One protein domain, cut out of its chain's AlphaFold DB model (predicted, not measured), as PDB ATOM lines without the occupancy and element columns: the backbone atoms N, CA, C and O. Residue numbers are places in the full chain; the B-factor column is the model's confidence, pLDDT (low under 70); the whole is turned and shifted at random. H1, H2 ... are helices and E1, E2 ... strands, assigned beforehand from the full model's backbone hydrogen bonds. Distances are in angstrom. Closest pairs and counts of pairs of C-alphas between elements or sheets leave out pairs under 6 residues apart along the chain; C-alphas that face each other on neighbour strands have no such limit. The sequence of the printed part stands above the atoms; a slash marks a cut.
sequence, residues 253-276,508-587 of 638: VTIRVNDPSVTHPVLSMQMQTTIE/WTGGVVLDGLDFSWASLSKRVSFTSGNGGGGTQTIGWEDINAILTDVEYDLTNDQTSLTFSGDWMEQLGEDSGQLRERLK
ATOM      1  N   VAL A 253      25.628 119.465  33.215       91.75
ATOM      2  CA  VAL A 253      25.378 120.007  34.552       91.75
ATOM      3  C   VAL A 253      24.027 119.504  35.038       91.75
ATOM      4  O   VAL A 253      23.015 119.638  34.354       91.75
ATOM      5  N   THR A 254      24.004 118.933  36.237       90.75
ATOM      6  CA  THR A 254      22.769 118.449  36.850       90.75
ATOM      7  C   THR A 254      22.165 119.526  37.743       90.75
ATOM      8  O   THR A 254      22.776 119.918  38.736       90.75
ATOM      9  N   ILE A 255      20.951 119.970  37.421       89.44
ATOM     10  CA  ILE A 255      20.149 120.843  38.281       89.44
ATOM     11  C   ILE A 255      19.297 119.968  39.203       89.44
ATOM     12  O   ILE A 255      18.683 118.987  38.772       89.44
ATOM     13  N   ARG A 256      19.265 120.307  40.493       86.44
ATOM     14  CA  ARG A 256      18.454 119.589  41.477       86.44
ATOM     15  C   ARG A 256      17.154 120.341  41.735       86.44
ATOM     16  O   ARG A 256      17.176 121.463  42.231       86.44
ATOM     17  N   VAL A 257      16.031 119.714  41.402       85.12
ATOM     18  CA  VAL A 257      14.688 120.240  41.666       85.12
ATOM     19  C   VAL A 257      14.222 119.843  43.069       85.12
ATOM     20  O   VAL A 257      14.666 118.829  43.618       85.12
ATOM     21  N   ASN A 258      13.307 120.629  43.644       78.25
ATOM     22  CA  ASN A 258      12.708 120.388  44.964       78.25
ATOM     23  C   ASN A 258      13.733 120.228  46.101       78.25
ATOM     24  O   ASN A 258      13.543 119.427  47.018       78.25
ATOM     25  N   ASP A 259      14.840 120.967  46.037       77.94
ATOM     26  CA  ASP A 259      15.848 120.987  47.091       77.94
ATOM     27  C   ASP A 259      16.141 122.429  47.530       77.94
ATOM     28  O   ASP A 259      16.872 123.138  46.843       77.94
ATOM     29  N   PRO A 260      15.612 122.881  48.679       72.19
ATOM     30  CA  PRO A 260      15.875 124.229  49.176       72.19
ATOM     31  C   PRO A 260      17.298 124.394  49.741       72.19
ATOM     32  O   PRO A 260      17.667 125.493  50.141       72.19
ATOM     33  N   SER A 261      18.090 123.316  49.833       77.06
ATOM     34  CA  SER A 261      19.463 123.368  50.353       77.06
ATOM     35  C   SER A 261      20.522 123.687  49.295       77.06
ATOM     36  O   SER A 261      21.682 123.910  49.651       77.06
ATOM     37  N   VAL A 262      20.151 123.723  48.008       82.81
ATOM     38  CA  VAL A 262      21.065 124.149  46.940       82.81
ATOM     39  C   VAL A 262      21.225 125.670  46.911       82.81
ATOM     40  O   VAL A 262      20.332 126.404  47.318       82.81
ATOM     41  N   THR A 263      22.368 126.152  46.417       84.94
ATOM     42  CA  THR A 263      22.703 127.589  46.382       84.94
ATOM     43  C   THR A 263      21.729 128.418  45.545       84.94
ATOM     44  O   THR A 263      21.453 129.556  45.902       84.94
ATOM     45  N   HIS A 264      21.214 127.836  44.461       87.81
ATOM     46  CA  HIS A 264      20.272 128.464  43.537       87.81
ATOM     47  C   HIS A 264      19.073 127.527  43.343       87.81
ATOM     48  O   HIS A 264      19.084 126.706  42.417       87.81
ATOM     49  N   PRO A 265      18.086 127.537  44.260       86.56
ATOM     50  CA  PRO A 265      16.914 126.678  44.148       86.56
ATOM     51  C   PRO A 265      16.087 127.021  42.903       86.56
ATOM     52  O   PRO A 265      16.011 128.169  42.468       86.56
ATOM     53  N   VAL A 266      15.457 125.996  42.326       87.44
ATOM     54  CA  VAL A 266      14.555 126.146  41.176       87.44
ATOM     55  C   VAL A 266      13.230 126.741  41.646       87.44
ATOM     56  O   VAL A 266      12.546 126.133  42.467       87.44
ATOM     57  N   LEU A 267      12.866 127.903  41.105       85.69
ATOM     58  CA  LEU A 267      11.622 128.614  41.403       85.69
ATOM     59  C   LEU A 267      10.466 128.148  40.515       85.69
ATOM     60  O   LEU A 267       9.351 127.941  40.989       85.69
ATOM     61  N   SER A 268      10.727 127.978  39.221       84.44
ATOM     62  CA  SER A 268       9.740 127.520  38.247       84.44
ATOM     63  C   SER A 268      10.426 126.763  37.112       84.44
ATOM     64  O   SER A 268      11.611 126.959  36.829       84.44
ATOM     65  N   MET A 269       9.689 125.849  36.485       86.25
ATOM     66  CA  MET A 269      10.194 125.002  35.410       86.25
ATOM     67  C   MET A 269       9.059 124.599  34.477       86.25
ATOM     68  O   MET A 269       8.000 124.167  34.929       86.25
ATOM     69  N   GLN A 270       9.315 124.674  33.176       85.06
ATOM     70  CA  GLN A 270       8.447 124.136  32.138       85.06
ATOM     71  C   GLN A 270       9.324 123.406  31.134       85.06
ATOM     72  O   GLN A 270      10.264 123.987  30.605       85.06
ATOM     73  N   MET A 271       9.001 122.144  30.873       83.88
ATOM     74  CA  MET A 271       9.706 121.313  29.905       83.88
ATOM     75  C   MET A 271       8.696 120.612  29.008       83.88
ATOM     76  O   MET A 271       7.640 120.172  29.468       83.88
ATOM     77  N   GLN A 272       9.046 120.486  27.739       83.06
ATOM     78  CA  GLN A 272       8.321 119.735  26.734       83.06
ATOM     79  C   GLN A 272       9.302 118.864  25.945       83.06
ATOM     80  O   GLN A 272      10.502 119.131  25.881       83.06
ATOM     81  N   THR A 273       8.782 117.794  25.357       84.94
ATOM     82  CA  THR A 273       9.533 116.915  24.460       84.94
ATOM     83  C   THR A 273       8.967 117.024  23.067       84.94
ATOM     84  O   THR A 273       7.746 116.984  22.905       84.94
ATOM     85  N   THR A 274       9.835 117.026  22.066       81.94
ATOM     86  CA  THR A 274       9.424 116.873  20.677       81.94
ATOM     87  C   THR A 274      10.263 115.821  19.964       81.94
ATOM     88  O   THR A 274      11.443 115.617  20.257       81.94
ATOM     89  N   ILE A 275       9.608 115.124  19.039       84.06
ATOM     90  CA  ILE A 275      10.240 114.246  18.049       84.06
ATOM     91  C   ILE A 275      10.045 114.785  16.624       84.06
ATOM     92  O   ILE A 275      10.370 114.115  15.641       84.06
ATOM     93  N   GLU A 276       9.444 115.971  16.499       79.56
ATOM     94  CA  GLU A 276       9.255 116.632  15.216       79.56
ATOM     95  C   GLU A 276      10.621 116.991  14.630       79.56
ATOM     96  O   GLU A 276      11.529 117.382  15.352       79.56
ATOM     97  N   TRP A 508      14.456 118.064  24.047       85.62
ATOM     98  CA  TRP A 508      13.814 118.647  25.219       85.62
ATOM     99  C   TRP A 508      13.872 120.168  25.127       85.62
ATOM    100  O   TRP A 508      14.962 120.746  25.100       85.62
ATOM    101  N   THR A 509      12.709 120.805  25.081       85.81
ATOM    102  CA  THR A 509      12.544 122.256  24.977       85.81
ATOM    103  C   THR A 509      11.908 122.812  26.245       85.81
ATOM    104  O   THR A 509      11.149 122.116  26.921       85.81
ATOM    105  N   GLY A 510      12.217 124.057  26.602       86.44
ATOM    106  CA  GLY A 510      11.588 124.702  27.751       86.44
ATOM    107  C   GLY A 510      12.496 125.678  28.485       86.44
ATOM    108  O   GLY A 510      13.404 126.264  27.902       86.44
ATOM    109  N   GLY A 511      12.260 125.856  29.782       89.69
ATOM    110  CA  GLY A 511      13.054 126.755  30.604       89.69
ATOM    111  C   GLY A 511      12.877 126.555  32.103       89.69
ATOM    112  O   GLY A 511      11.935 125.912  32.572       89.69
ATOM    113  N   VAL A 512      13.820 127.119  32.852       91.12
ATOM    114  CA  VAL A 512      13.898 127.071  34.317       91.12
ATOM    115  C   VAL A 512      14.257 128.449  34.851       91.12
ATOM    116  O   VAL A 512      15.137 129.109  34.303       91.12
ATOM    117  N   VAL A 513      13.626 128.862  35.947       91.12
ATOM    118  CA  VAL A 513      14.021 130.054  36.709       91.12
ATOM    119  C   VAL A 513      14.696 129.613  38.000       91.12
ATOM    120  O   VAL A 513      14.151 128.810  38.758       91.12
ATOM    121  N   LEU A 514      15.893 130.139  38.234       91.12
ATOM    122  CA  LEU A 514      16.695 129.936  39.430       91.12
ATOM    123  C   LEU A 514      16.626 131.174  40.321       91.12
ATOM    124  O   LEU A 514      16.614 132.305  39.827       91.12
ATOM    125  N   ASP A 515      16.615 130.936  41.628       88.81
ATOM    126  CA  ASP A 515      16.768 131.981  42.633       88.81
ATOM    127  C   ASP A 515      18.233 132.428  42.741       88.81
ATOM    128  O   ASP A 515      19.155 131.607  42.803       88.81
ATOM    129  N   GLY A 516      18.455 133.737  42.775       89.38
ATOM    130  CA  GLY A 516      19.778 134.346  42.744       89.38
ATOM    131  C   GLY A 516      20.390 134.449  41.341       89.38
ATOM    132  O   GLY A 516      19.907 133.897  40.352       89.38
ATOM    133  N   LEU A 517      21.514 135.166  41.275       91.00
ATOM    134  CA  LEU A 517      22.293 135.368  40.054       91.00
ATOM    135  C   LEU A 517      23.433 134.340  39.953       91.00
ATOM    136  O   LEU A 517      24.447 134.465  40.642       91.00
ATOM    137  N   ASP A 518      23.293 133.350  39.068       91.94
ATOM    138  CA  ASP A 518      24.328 132.341  38.790       91.94
ATOM    139  C   ASP A 518      25.036 132.618  37.456       91.94
ATOM    140  O   ASP A 518      24.656 132.135  36.388       91.94
ATOM    141  N   PHE A 519      26.129 133.377  37.503       92.88
ATOM    142  CA  PHE A 519      26.892 133.744  36.303       92.88
ATOM    143  C   PHE A 519      27.709 132.598  35.699       92.88
ATOM    144  O   PHE A 519      28.359 132.777  34.663       92.88
ATOM    145  N   SER A 520      27.696 131.402  36.300       90.88
ATOM    146  CA  SER A 520      28.358 130.240  35.707       90.88
ATOM    147  C   SER A 520      27.710 129.828  34.379       90.88
ATOM    148  O   SER A 520      28.335 129.113  33.593       90.88
ATOM    149  N   TRP A 521      26.477 130.268  34.113       92.56
ATOM    150  CA  TRP A 521      25.728 130.008  32.883       92.56
ATOM    151  C   TRP A 521      26.052 130.980  31.739       92.56
ATOM    152  O   TRP A 521      25.654 130.731  30.605       92.56
ATOM    153  N   ALA A 522      26.825 132.045  31.985       91.69
ATOM    154  CA  ALA A 522      27.096 133.098  30.999       91.69
ATOM    155  C   ALA A 522      27.854 132.621  29.745       91.69
ATOM    156  O   ALA A 522      27.816 133.291  28.720       91.69
ATOM    157  N   SER A 523      28.550 131.481  29.805       87.06
ATOM    158  CA  SER A 523      29.254 130.909  28.649       87.06
ATOM    159  C   SER A 523      28.375 130.036  27.747       87.06
ATOM    160  O   SER A 523      28.866 129.594  26.709       87.06
ATOM    161  N   LEU A 524      27.126 129.747  28.146       90.19
ATOM    162  CA  LEU A 524      26.127 128.892  27.477       90.19
ATOM    163  C   LEU A 524      26.538 127.437  27.155       90.19
ATOM    164  O   LEU A 524      25.671 126.590  26.979       90.19
ATOM    165  N   SER A 525      27.834 127.116  27.115       87.31
ATOM    166  CA  SER A 525      28.415 125.841  26.670       87.31
ATOM    167  C   SER A 525      28.210 124.733  27.704       87.31
ATOM    168  O   SER A 525      29.150 124.260  28.345       87.31
ATOM    169  N   LYS A 526      26.947 124.373  27.935       90.88
ATOM    170  CA  LYS A 526      26.504 123.396  28.924       90.88
ATOM    171  C   LYS A 526      25.267 122.658  28.417       90.88
ATOM    172  O   LYS A 526      24.384 123.234  27.786       90.88
ATOM    173  N   ARG A 527      25.192 121.378  28.764       90.25
ATOM    174  CA  ARG A 527      23.974 120.565  28.678       90.25
ATOM    175  C   ARG A 527      23.409 120.372  30.074       90.25
ATOM    176  O   ARG A 527      24.169 120.337  31.037       90.25
ATOM    177  N   VAL A 528      22.097 120.259  30.192       91.12
ATOM    178  CA  VAL A 528      21.397 120.228  31.472       91.12
ATOM    179  C   VAL A 528      20.615 118.934  31.623       91.12
ATOM    180  O   VAL A 528      19.878 118.520  30.731       91.12
ATOM    181  N   SER A 529      20.783 118.316  32.786       91.31
ATOM    182  CA  SER A 529      19.982 117.188  33.259       91.31
ATOM    183  C   SER A 529      19.369 117.524  34.612       91.31
ATOM    184  O   SER A 529      19.846 118.425  35.306       91.31
ATOM    185  N   PHE A 530      18.345 116.779  35.028       89.38
ATOM    186  CA  PHE A 530      17.635 117.042  36.278       89.38
ATOM    187  C   PHE A 530      17.639 115.843  37.225       89.38
ATOM    188  O   PHE A 530      17.572 114.690  36.811       89.38
ATOM    189  N   THR A 531      17.687 116.137  38.523       89.00
ATOM    190  CA  THR A 531      17.468 115.173  39.617       89.00
ATOM    191  C   THR A 531      16.562 115.801  40.669       89.00
ATOM    192  O   THR A 531      16.498 117.023  40.749       89.00
ATOM    193  N   SER A 532      15.889 115.009  41.508       83.69
ATOM    194  CA  SER A 532      15.067 115.551  42.605       83.69
ATOM    195  C   SER A 532      15.712 115.351  43.974       83.69
ATOM    196  O   SER A 532      16.368 114.338  44.227       83.69
ATOM    197  N   GLY A 533      15.497 116.290  44.895       77.69
ATOM    198  CA  GLY A 533      15.691 116.059  46.327       77.69
ATOM    199  C   GLY A 533      14.658 115.068  46.879       77.69
ATOM    200  O   GLY A 533      13.501 115.092  46.473       77.69
ATOM    201  N   ASN A 534      15.067 114.192  47.803       72.00
ATOM    202  CA  ASN A 534      14.172 113.253  48.497       72.00
ATOM    203  C   ASN A 534      13.754 113.729  49.907       72.00
ATOM    204  O   ASN A 534      13.309 112.926  50.724       72.00
ATOM    205  N   GLY A 535      13.981 115.007  50.239       59.25
ATOM    206  CA  GLY A 535      13.714 115.596  51.562       59.25
ATOM    207  C   GLY A 535      14.664 115.158  52.693       59.25
ATOM    208  O   GLY A 535      14.783 115.859  53.692       59.25
ATOM    209  N   GLY A 536      15.390 114.045  52.535       58.31
ATOM    210  CA  GLY A 536      16.389 113.529  53.482       58.31
ATOM    211  C   GLY A 536      17.842 113.817  53.089       58.31
ATOM    212  O   GLY A 536      18.752 113.163  53.596       58.31
ATOM    213  N   GLY A 537      18.068 114.737  52.147       61.06
ATOM    214  CA  GLY A 537      19.392 115.080  51.613       61.06
ATOM    215  C   GLY A 537      19.889 114.186  50.465       61.06
ATOM    216  O   GLY A 537      20.887 114.522  49.832       61.06
ATOM    217  N   GLY A 538      19.182 113.106  50.116       72.00
ATOM    218  CA  GLY A 538      19.513 112.205  48.999       72.00
ATOM    219  C   GLY A 538      18.790 112.535  47.686       72.00
ATOM    220  O   GLY A 538      17.859 113.344  47.654       72.00
ATOM    221  N   THR A 539      19.231 111.940  46.579       78.69
ATOM    222  CA  THR A 539      18.616 112.120  45.254       78.69
ATOM    223  C   THR A 539      17.506 111.096  45.006       78.69
ATOM    224  O   THR A 539      17.589 109.950  45.449       78.69
ATOM    225  N   GLN A 540      16.453 111.515  44.307       80.50
ATOM    226  CA  GLN A 540      15.384 110.661  43.797       80.50
ATOM    227  C   GLN A 540      15.381 110.709  42.269       80.50
ATOM    228  O   GLN A 540      15.512 111.788  41.685       80.50
ATOM    229  N   THR A 541      15.207 109.539  41.651       81.56
ATOM    230  CA  THR A 541      15.083 109.399  40.199       81.56
ATOM    231  C   THR A 541      13.724 109.911  39.722       81.56
ATOM    232  O   THR A 541      12.689 109.479  40.235       81.56
ATOM    233  N   ILE A 542      13.736 110.808  38.742       80.81
ATOM    234  CA  ILE A 542      12.566 111.438  38.116       80.81
ATOM    235  C   ILE A 542      12.482 111.182  36.604       80.81
ATOM    236  O   ILE A 542      11.512 111.594  35.975       80.81
ATOM    237  N   GLY A 543      13.453 110.469  36.023       78.50
ATOM    238  CA  GLY A 543      13.478 110.109  34.602       78.50
ATOM    239  C   GLY A 543      14.073 111.191  33.701       78.50
ATOM    240  O   GLY A 543      14.012 111.057  32.481       78.50
ATOM    241  N   TRP A 544      14.631 112.255  34.286       83.12
ATOM    242  CA  TRP A 544      15.249 113.383  33.581       83.12
ATOM    243  C   TRP A 544      16.771 113.465  33.784       83.12
ATOM    244  O   TRP A 544      17.399 114.484  33.497       83.12
ATOM    245  N   GLU A 545      17.377 112.388  34.277       85.00
ATOM    246  CA  GLU A 545      18.804 112.328  34.601       85.00
ATOM    247  C   GLU A 545      19.691 112.335  33.347       85.00
ATOM    248  O   GLU A 545      20.795 112.877  33.378       85.00
ATOM    249  N   ASP A 546      19.181 111.804  32.232       83.44
ATOM    250  CA  ASP A 546      19.938 111.588  30.992       83.44
ATOM    251  C   ASP A 546      19.400 112.402  29.797       83.44
ATOM    252  O   ASP A 546      19.711 112.099  28.644       83.44
ATOM    253  N   ILE A 547      18.596 113.446  30.043       84.94
ATOM    254  CA  ILE A 547      17.951 114.213  28.958       84.94
ATOM    255  C   ILE A 547      18.927 115.091  28.173       84.94
ATOM    256  O   ILE A 547      18.700 115.335  26.994       84.94
ATOM    257  N   ASN A 548      20.011 115.554  28.811       86.88
ATOM    258  CA  ASN A 548      21.068 116.351  28.184       86.88
ATOM    259  C   ASN A 548      20.559 117.562  27.369       86.88
ATOM    260  O   ASN A 548      21.087 117.850  26.292       86.88
ATOM    261  N   ALA A 549      19.558 118.283  27.884       88.00
ATOM    262  CA  ALA A 549      18.956 119.432  27.211       88.00
ATOM    263  C   ALA A 549      19.999 120.537  26.964       88.00
ATOM    264  O   ALA A 549      20.798 120.854  27.845       88.00
ATOM    265  N   ILE A 550      20.020 121.126  25.769       88.81
ATOM    266  CA  ILE A 550      21.037 122.120  25.400       88.81
ATOM    267  C   ILE A 550      20.598 123.488  25.915       88.81
ATOM    268  O   ILE A 550      19.509 123.946  25.580       88.81
ATOM    269  N   LEU A 551      21.445 124.157  26.697       91.44
ATOM    270  CA  LEU A 551      21.206 125.548  27.073       91.44
ATOM    271  C   LEU A 551      21.448 126.448  25.857       91.44
ATOM    272  O   LEU A 551      22.566 126.506  25.349       91.44
ATOM    273  N   THR A 552      20.413 127.143  25.392       90.94
ATOM    274  CA  THR A 552      20.522 128.070  24.254       90.94
ATOM    275  C   THR A 552      20.622 129.513  24.700       90.94
ATOM    276  O   THR A 552      21.321 130.297  24.059       90.94
ATOM    277  N   ASP A 553      19.975 129.847  25.820       92.81
ATOM    278  CA  ASP A 553      19.903 131.217  26.304       92.81
ATOM    279  C   ASP A 553      19.903 131.303  27.826       92.81
ATOM    280  O   ASP A 553      19.338 130.456  28.527       92.81
ATOM    281  N   VAL A 554      20.463 132.398  28.329       94.44
ATOM    282  CA  VAL A 554      20.381 132.792  29.732       94.44
ATOM    283  C   VAL A 554      19.981 134.255  29.843       94.44
ATOM    284  O   VAL A 554      20.490 135.117  29.128       94.44
ATOM    285  N   GLU A 555      19.084 134.540  30.778       95.00
ATOM    286  CA  GLU A 555      18.714 135.894  31.156       95.00
ATOM    287  C   GLU A 555      19.019 136.136  32.633       95.00
ATOM    288  O   GLU A 555      18.594 135.373  33.502       95.00
ATOM    289  N   TYR A 556      19.730 137.223  32.911       95.00
ATOM    290  CA  TYR A 556      19.966 137.736  34.251       95.00
ATOM    291  C   TYR A 556      19.048 138.927  34.484       95.00
ATOM    292  O   TYR A 556      19.198 139.967  33.836       95.00
ATOM    293  N   ASP A 557      18.105 138.773  35.406       92.56
ATOM    294  CA  ASP A 557      17.278 139.865  35.900       92.56
ATOM    295  C   ASP A 557      17.956 140.450  37.140       92.56
ATOM    296  O   ASP A 557      17.846 139.911  38.240       92.56
ATOM    297  N   LEU A 558      18.687 141.548  36.943       89.38
ATOM    298  CA  LEU A 558      19.451 142.217  38.001       89.38
ATOM    299  C   LEU A 558      18.550 142.962  38.993       89.38
ATOM    300  O   LEU A 558      19.040 143.505  39.974       89.38
ATOM    301  N   THR A 559      17.250 143.061  38.705       85.81
ATOM    302  CA  THR A 559      16.287 143.770  39.559       85.81
ATOM    303  C   THR A 559      15.619 142.815  40.532       85.81
ATOM    304  O   THR A 559      15.400 143.168  41.686       85.81
ATOM    305  N   ASN A 560      15.303 141.609  40.060       85.12
ATOM    306  CA  ASN A 560      14.678 140.563  40.866       85.12
ATOM    307  C   ASN A 560      15.685 139.539  41.412       85.12
ATOM    308  O   ASN A 560      15.260 138.586  42.055       85.12
ATOM    309  N   ASP A 561      16.983 139.712  41.135       89.12
ATOM    310  CA  ASP A 561      18.056 138.765  41.457       89.12
ATOM    311  C   ASP A 561      17.747 137.335  40.981       89.12
ATOM    312  O   ASP A 561      17.831 136.377  41.741       89.12
ATOM    313  N   GLN A 562      17.376 137.180  39.705       91.56
ATOM    314  CA  GLN A 562      16.983 135.885  39.128       91.56
ATOM    315  C   GLN A 562      17.802 135.517  37.891       91.56
ATOM    316  O   GLN A 562      18.138 136.367  37.060       91.56
ATOM    317  N   THR A 563      18.048 134.216  37.715       94.25
ATOM    318  CA  THR A 563      18.623 133.642  36.493       94.25
ATOM    319  C   THR A 563      17.587 132.772  35.789       94.25
ATOM    320  O   THR A 563      17.136 131.767  36.326       94.25
ATOM    321  N   SER A 564      17.208 133.140  34.566       93.38
ATOM    322  CA  SER A 564      16.313 132.341  33.719       93.38
ATOM    323  C   SER A 564      17.117 131.609  32.649       93.38
ATOM    324  O   SER A 564      17.855 132.232  31.890       93.38
ATOM    325  N   LEU A 565      16.960 130.294  32.573       93.50
ATOM    326  CA  LEU A 565      17.597 129.414  31.600       93.50
ATOM    327  C   LEU A 565      16.567 128.981  30.559       93.50
ATOM    328  O   LEU A 565      15.452 128.603  30.918       93.50
ATOM    329  N   THR A 566      16.938 129.019  29.282       91.06
ATOM    330  CA  THR A 566      16.114 128.511  28.175       91.06
ATOM    331  C   THR A 566      16.837 127.370  27.478       91.06
ATOM    332  O   THR A 566      18.015 127.485  27.135       91.06
ATOM    333  N   PHE A 567      16.130 126.263  27.278       88.56
ATOM    334  CA  PHE A 567      16.661 125.056  26.668       88.56
ATOM    335  C   PHE A 567      16.102 124.869  25.264       88.56
ATOM    336  O   PHE A 567      14.887 124.922  25.059       88.56
ATOM    337  N   SER A 568      17.001 124.577  24.326       79.44
ATOM    338  CA  SER A 568      16.681 124.233  22.940       79.44
ATOM    339  C   SER A 568      15.763 125.266  22.257       79.44
ATOM    340  O   SER A 568      14.782 124.892  21.616       79.44
ATOM    341  N   GLY A 569      16.078 126.561  22.399       66.00
ATOM    342  CA  GLY A 569      15.353 127.688  21.792       66.00
ATOM    343  C   GLY A 569      15.087 127.521  20.295       66.00
ATOM    344  O   GLY A 569      13.930 127.627  19.888       66.00
ATOM    345  N   ASP A 570      16.102 127.102  19.527       69.81
ATOM    346  CA  ASP A 570      16.016 126.840  18.079       69.81
ATOM    347  C   ASP A 570      14.847 125.880  17.726       69.81
ATOM    348  O   ASP A 570      14.246 125.947  16.652       69.81
ATOM    349  N   TRP A 571      14.509 124.955  18.632       68.56
ATOM    350  CA  TRP A 571      13.443 123.965  18.453       68.56
ATOM    351  C   TRP A 571      12.082 124.439  18.966       68.56
ATOM    352  O   TRP A 571      11.054 123.989  18.462       68.56
ATOM    353  N   MET A 572      12.049 125.364  19.928       65.56
ATOM    354  CA  MET A 572      10.800 126.014  20.341       65.56
ATOM    355  C   MET A 572      10.227 126.881  19.227       65.56
ATOM    356  O   MET A 572       9.017 126.852  19.003       65.56
ATOM    357  N   GLU A 573      11.090 127.565  18.468       61.09
ATOM    358  CA  GLU A 573      10.660 128.331  17.295       61.09
ATOM    359  C   GLU A 573       9.947 127.425  16.275       61.09
ATOM    360  O   GLU A 573       8.900 127.789  15.740       61.09
ATOM    361  N   GLN A 574      10.441 126.196  16.073       59.91
ATOM    362  CA  GLN A 574       9.796 125.216  15.188       59.91
ATOM    363  C   GLN A 574       8.428 124.750  15.700       59.91
ATOM    364  O   GLN A 574       7.527 124.512  14.896       59.91
ATOM    365  N   LEU A 575       8.253 124.661  17.022       58.97
ATOM    366  CA  LEU A 575       6.970 124.354  17.664       58.97
ATOM    367  C   LEU A 575       6.003 125.554  17.666       58.97
ATOM    368  O   LEU A 575       4.850 125.419  18.078       58.97
ATOM    369  N   GLY A 576       6.451 126.725  17.200       56.34
ATOM    370  CA  GLY A 576       5.687 127.970  17.243       56.34
ATOM    371  C   GLY A 576       5.561 128.561  18.651       56.34
ATOM    372  O   GLY A 576       4.675 129.387  18.882       56.34
ATOM    373  N   GLU A 577       6.414 128.142  19.590       64.50
ATOM    374  CA  GLU A 577       6.486 128.708  20.936       64.50
ATOM    375  C   GLU A 577       7.565 129.801  20.994       64.50
ATOM    376  O   GLU A 577       8.742 129.565  20.728       64.50
ATOM    377  N   ASP A 578       7.164 131.020  21.360       63.91
ATOM    378  CA  ASP A 578       8.081 132.146  21.554       63.91
ATOM    379  C   ASP A 578       8.810 132.007  22.902       63.91
ATOM    380  O   ASP A 578       8.183 132.002  23.970       63.91
ATOM    381  N   SER A 579      10.141 131.915  22.857       63.47
ATOM    382  CA  SER A 579      10.998 131.783  24.040       63.47
ATOM    383  C   SER A 579      10.853 132.964  25.007       63.47
ATOM    384  O   SER A 579      10.919 132.773  26.225       63.47
ATOM    385  N   GLY A 580      10.575 134.171  24.503       64.12
ATOM    386  CA  GLY A 580      10.296 135.349  25.321       64.12
ATOM    387  C   GLY A 580       8.990 135.208  26.101       64.12
ATOM    388  O   GLY A 580       8.967 135.418  27.315       64.12
ATOM    389  N   GLN A 581       7.921 134.760  25.436       66.06
ATOM    390  CA  GLN A 581       6.634 134.494  26.094       66.06
ATOM    391  C   GLN A 581       6.735 133.358  27.108       66.06
ATOM    392  O   GLN A 581       6.109 133.426  28.166       66.06
ATOM    393  N   LEU A 582       7.517 132.317  26.812       66.19
ATOM    394  CA  LEU A 582       7.774 131.243  27.765       66.19
ATOM    395  C   LEU A 582       8.440 131.787  29.031       66.19
ATOM    396  O   LEU A 582       7.993 131.476  30.132       66.19
ATOM    397  N   ARG A 583       9.468 132.634  28.894       64.62
ATOM    398  CA  ARG A 583      10.117 133.271  30.048       64.62
ATOM    399  C   ARG A 583       9.146 134.138  30.835       64.62
ATOM    400  O   ARG A 583       9.137 134.059  32.055       64.62
ATOM    401  N   GLU A 584       8.305 134.928  30.173       63.03
ATOM    402  CA  GLU A 584       7.275 135.716  30.862       63.03
ATOM    403  C   GLU A 584       6.275 134.830  31.613       63.03
ATOM    404  O   GLU A 584       5.933 135.130  32.755       63.03
ATOM    405  N   ARG A 585       5.859 133.701  31.023       60.38
ATOM    406  CA  ARG A 585       5.005 132.706  31.691       60.38
ATOM    407  C   ARG A 585       5.701 132.056  32.882       60.38
ATOM    408  O   ARG A 585       5.080 131.893  33.925       60.38
ATOM    409  N   LEU A 586       6.981 131.722  32.753       61.22
ATOM    410  CA  LEU A 586       7.796 131.169  33.838       61.22
ATOM    411  C   LEU A 586       8.050 132.181  34.962       61.22
ATOM    412  O   LEU A 586       8.260 131.780  36.106       61.22
ATOM    413  N   LYS A 587       8.005 133.479  34.642       53.88
ATOM    414  CA  LYS A 587       8.058 134.597  35.590       53.88
ATOM    415  C   LYS A 587       6.706 134.917  36.234       53.88
ATOM    416  O   LYS A 587       6.662 135.784  37.110       53.88
TER     417      LYS A 587
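Overview. This is residues 253 to 276 and 508 to 587 of the 638 residues of an uncharacterized protein of Planctopirus hydrillae (UniProt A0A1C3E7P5). One sheet of six strands, twisted and curled like part of a barrel, folds back on itself, with the leaf E1 E4 facing the leaf E6 E3 E2 and the bending strand E5 as the hinge. Two short helices at the end of the printed part pack on this sheet from outside the fold: H2 on E3 and E6, H1 near the first residues of E3. The printed part has 104 residues, with the named elements E1 E2 E3 E4 E5 E6 H1 H2 in that order along the chain. The sheet runs E1 E4 E5 E6 E3 E2 and is mixed; the class is mixed, helices and strands. The whole is compact, with a radius of gyration of the C-alphas of 13.4 A, and spans 40 by 35 by 24 A.

Arrangement. E1, residues 253 to 257, is an edge strand and parallel to E4, residues 527 to 533; N 255 and O 529 are 2.8 A apart. E2, residues 266 to 274, is the other edge strand, antiparallel to E3, residues 508 to 515, with N 272 and O 509 at 2.8 A. The closest C-alphas of E1 and E2 are those of Val 257 and Val 266, 5.9 A apart. E4 and E5, residues 549 to 557, form a hairpin, with N 528 and O 549 at 2.7 A. E5 bends by 62 degrees at residue 552. E5 and E6, residues 562 to 567, form the next hairpin, with N 555 and O 564 at 2.8 A; E4 E5 E6 are a meander, each strand the antiparallel neighbour of the one before. E6 is antiparallel to E3, N 565 and O 512 at 2.8 A; E3 E4 E5 E6 are a Greek key, a meander whose last strand pairs with the strand before it. H1, residues 569 to 574, is on the sheet over E3, at a height of 8.1 A; its closest C-alpha pair with E3 is Met 572 and Thr 509, 6.2 A. H2, residues 579 to 586, is on it at 8.5 A, over E3 and only just over E6, with 3 of its 8 C-alphas there; the closest C-alphas of H2 and E3 are those of Leu 586 and Val 513, 6.9 A. The helices only just touch, only at the corner, with 3 pairs of C-alphas within 8 A. Every O i to N i+4 pair is within hydrogen-bond range in H2, 1 of 2 in H1.

Along the chain. E1 begins at C-alpha 253 (25.378, 120.007, 34.552). E2 is 23.1 A long, E5 22.3 A, E3 22.1 A and E4 20.0 A. H2 ends at C-alpha 586 (7.796, 131.169, 33.838).

Size, cuts and confidence. The C-alphas farthest apart, Gly 536 and Gln 574, are 40.6 A apart. Residues 277 to 507 are not printed; C-alphas 276 and 508 are 11.2 A apart. The links E3 to E4 and E4 to E5 are long. Residues 535 to 537 and 569 to 587 have pLDDT under 70.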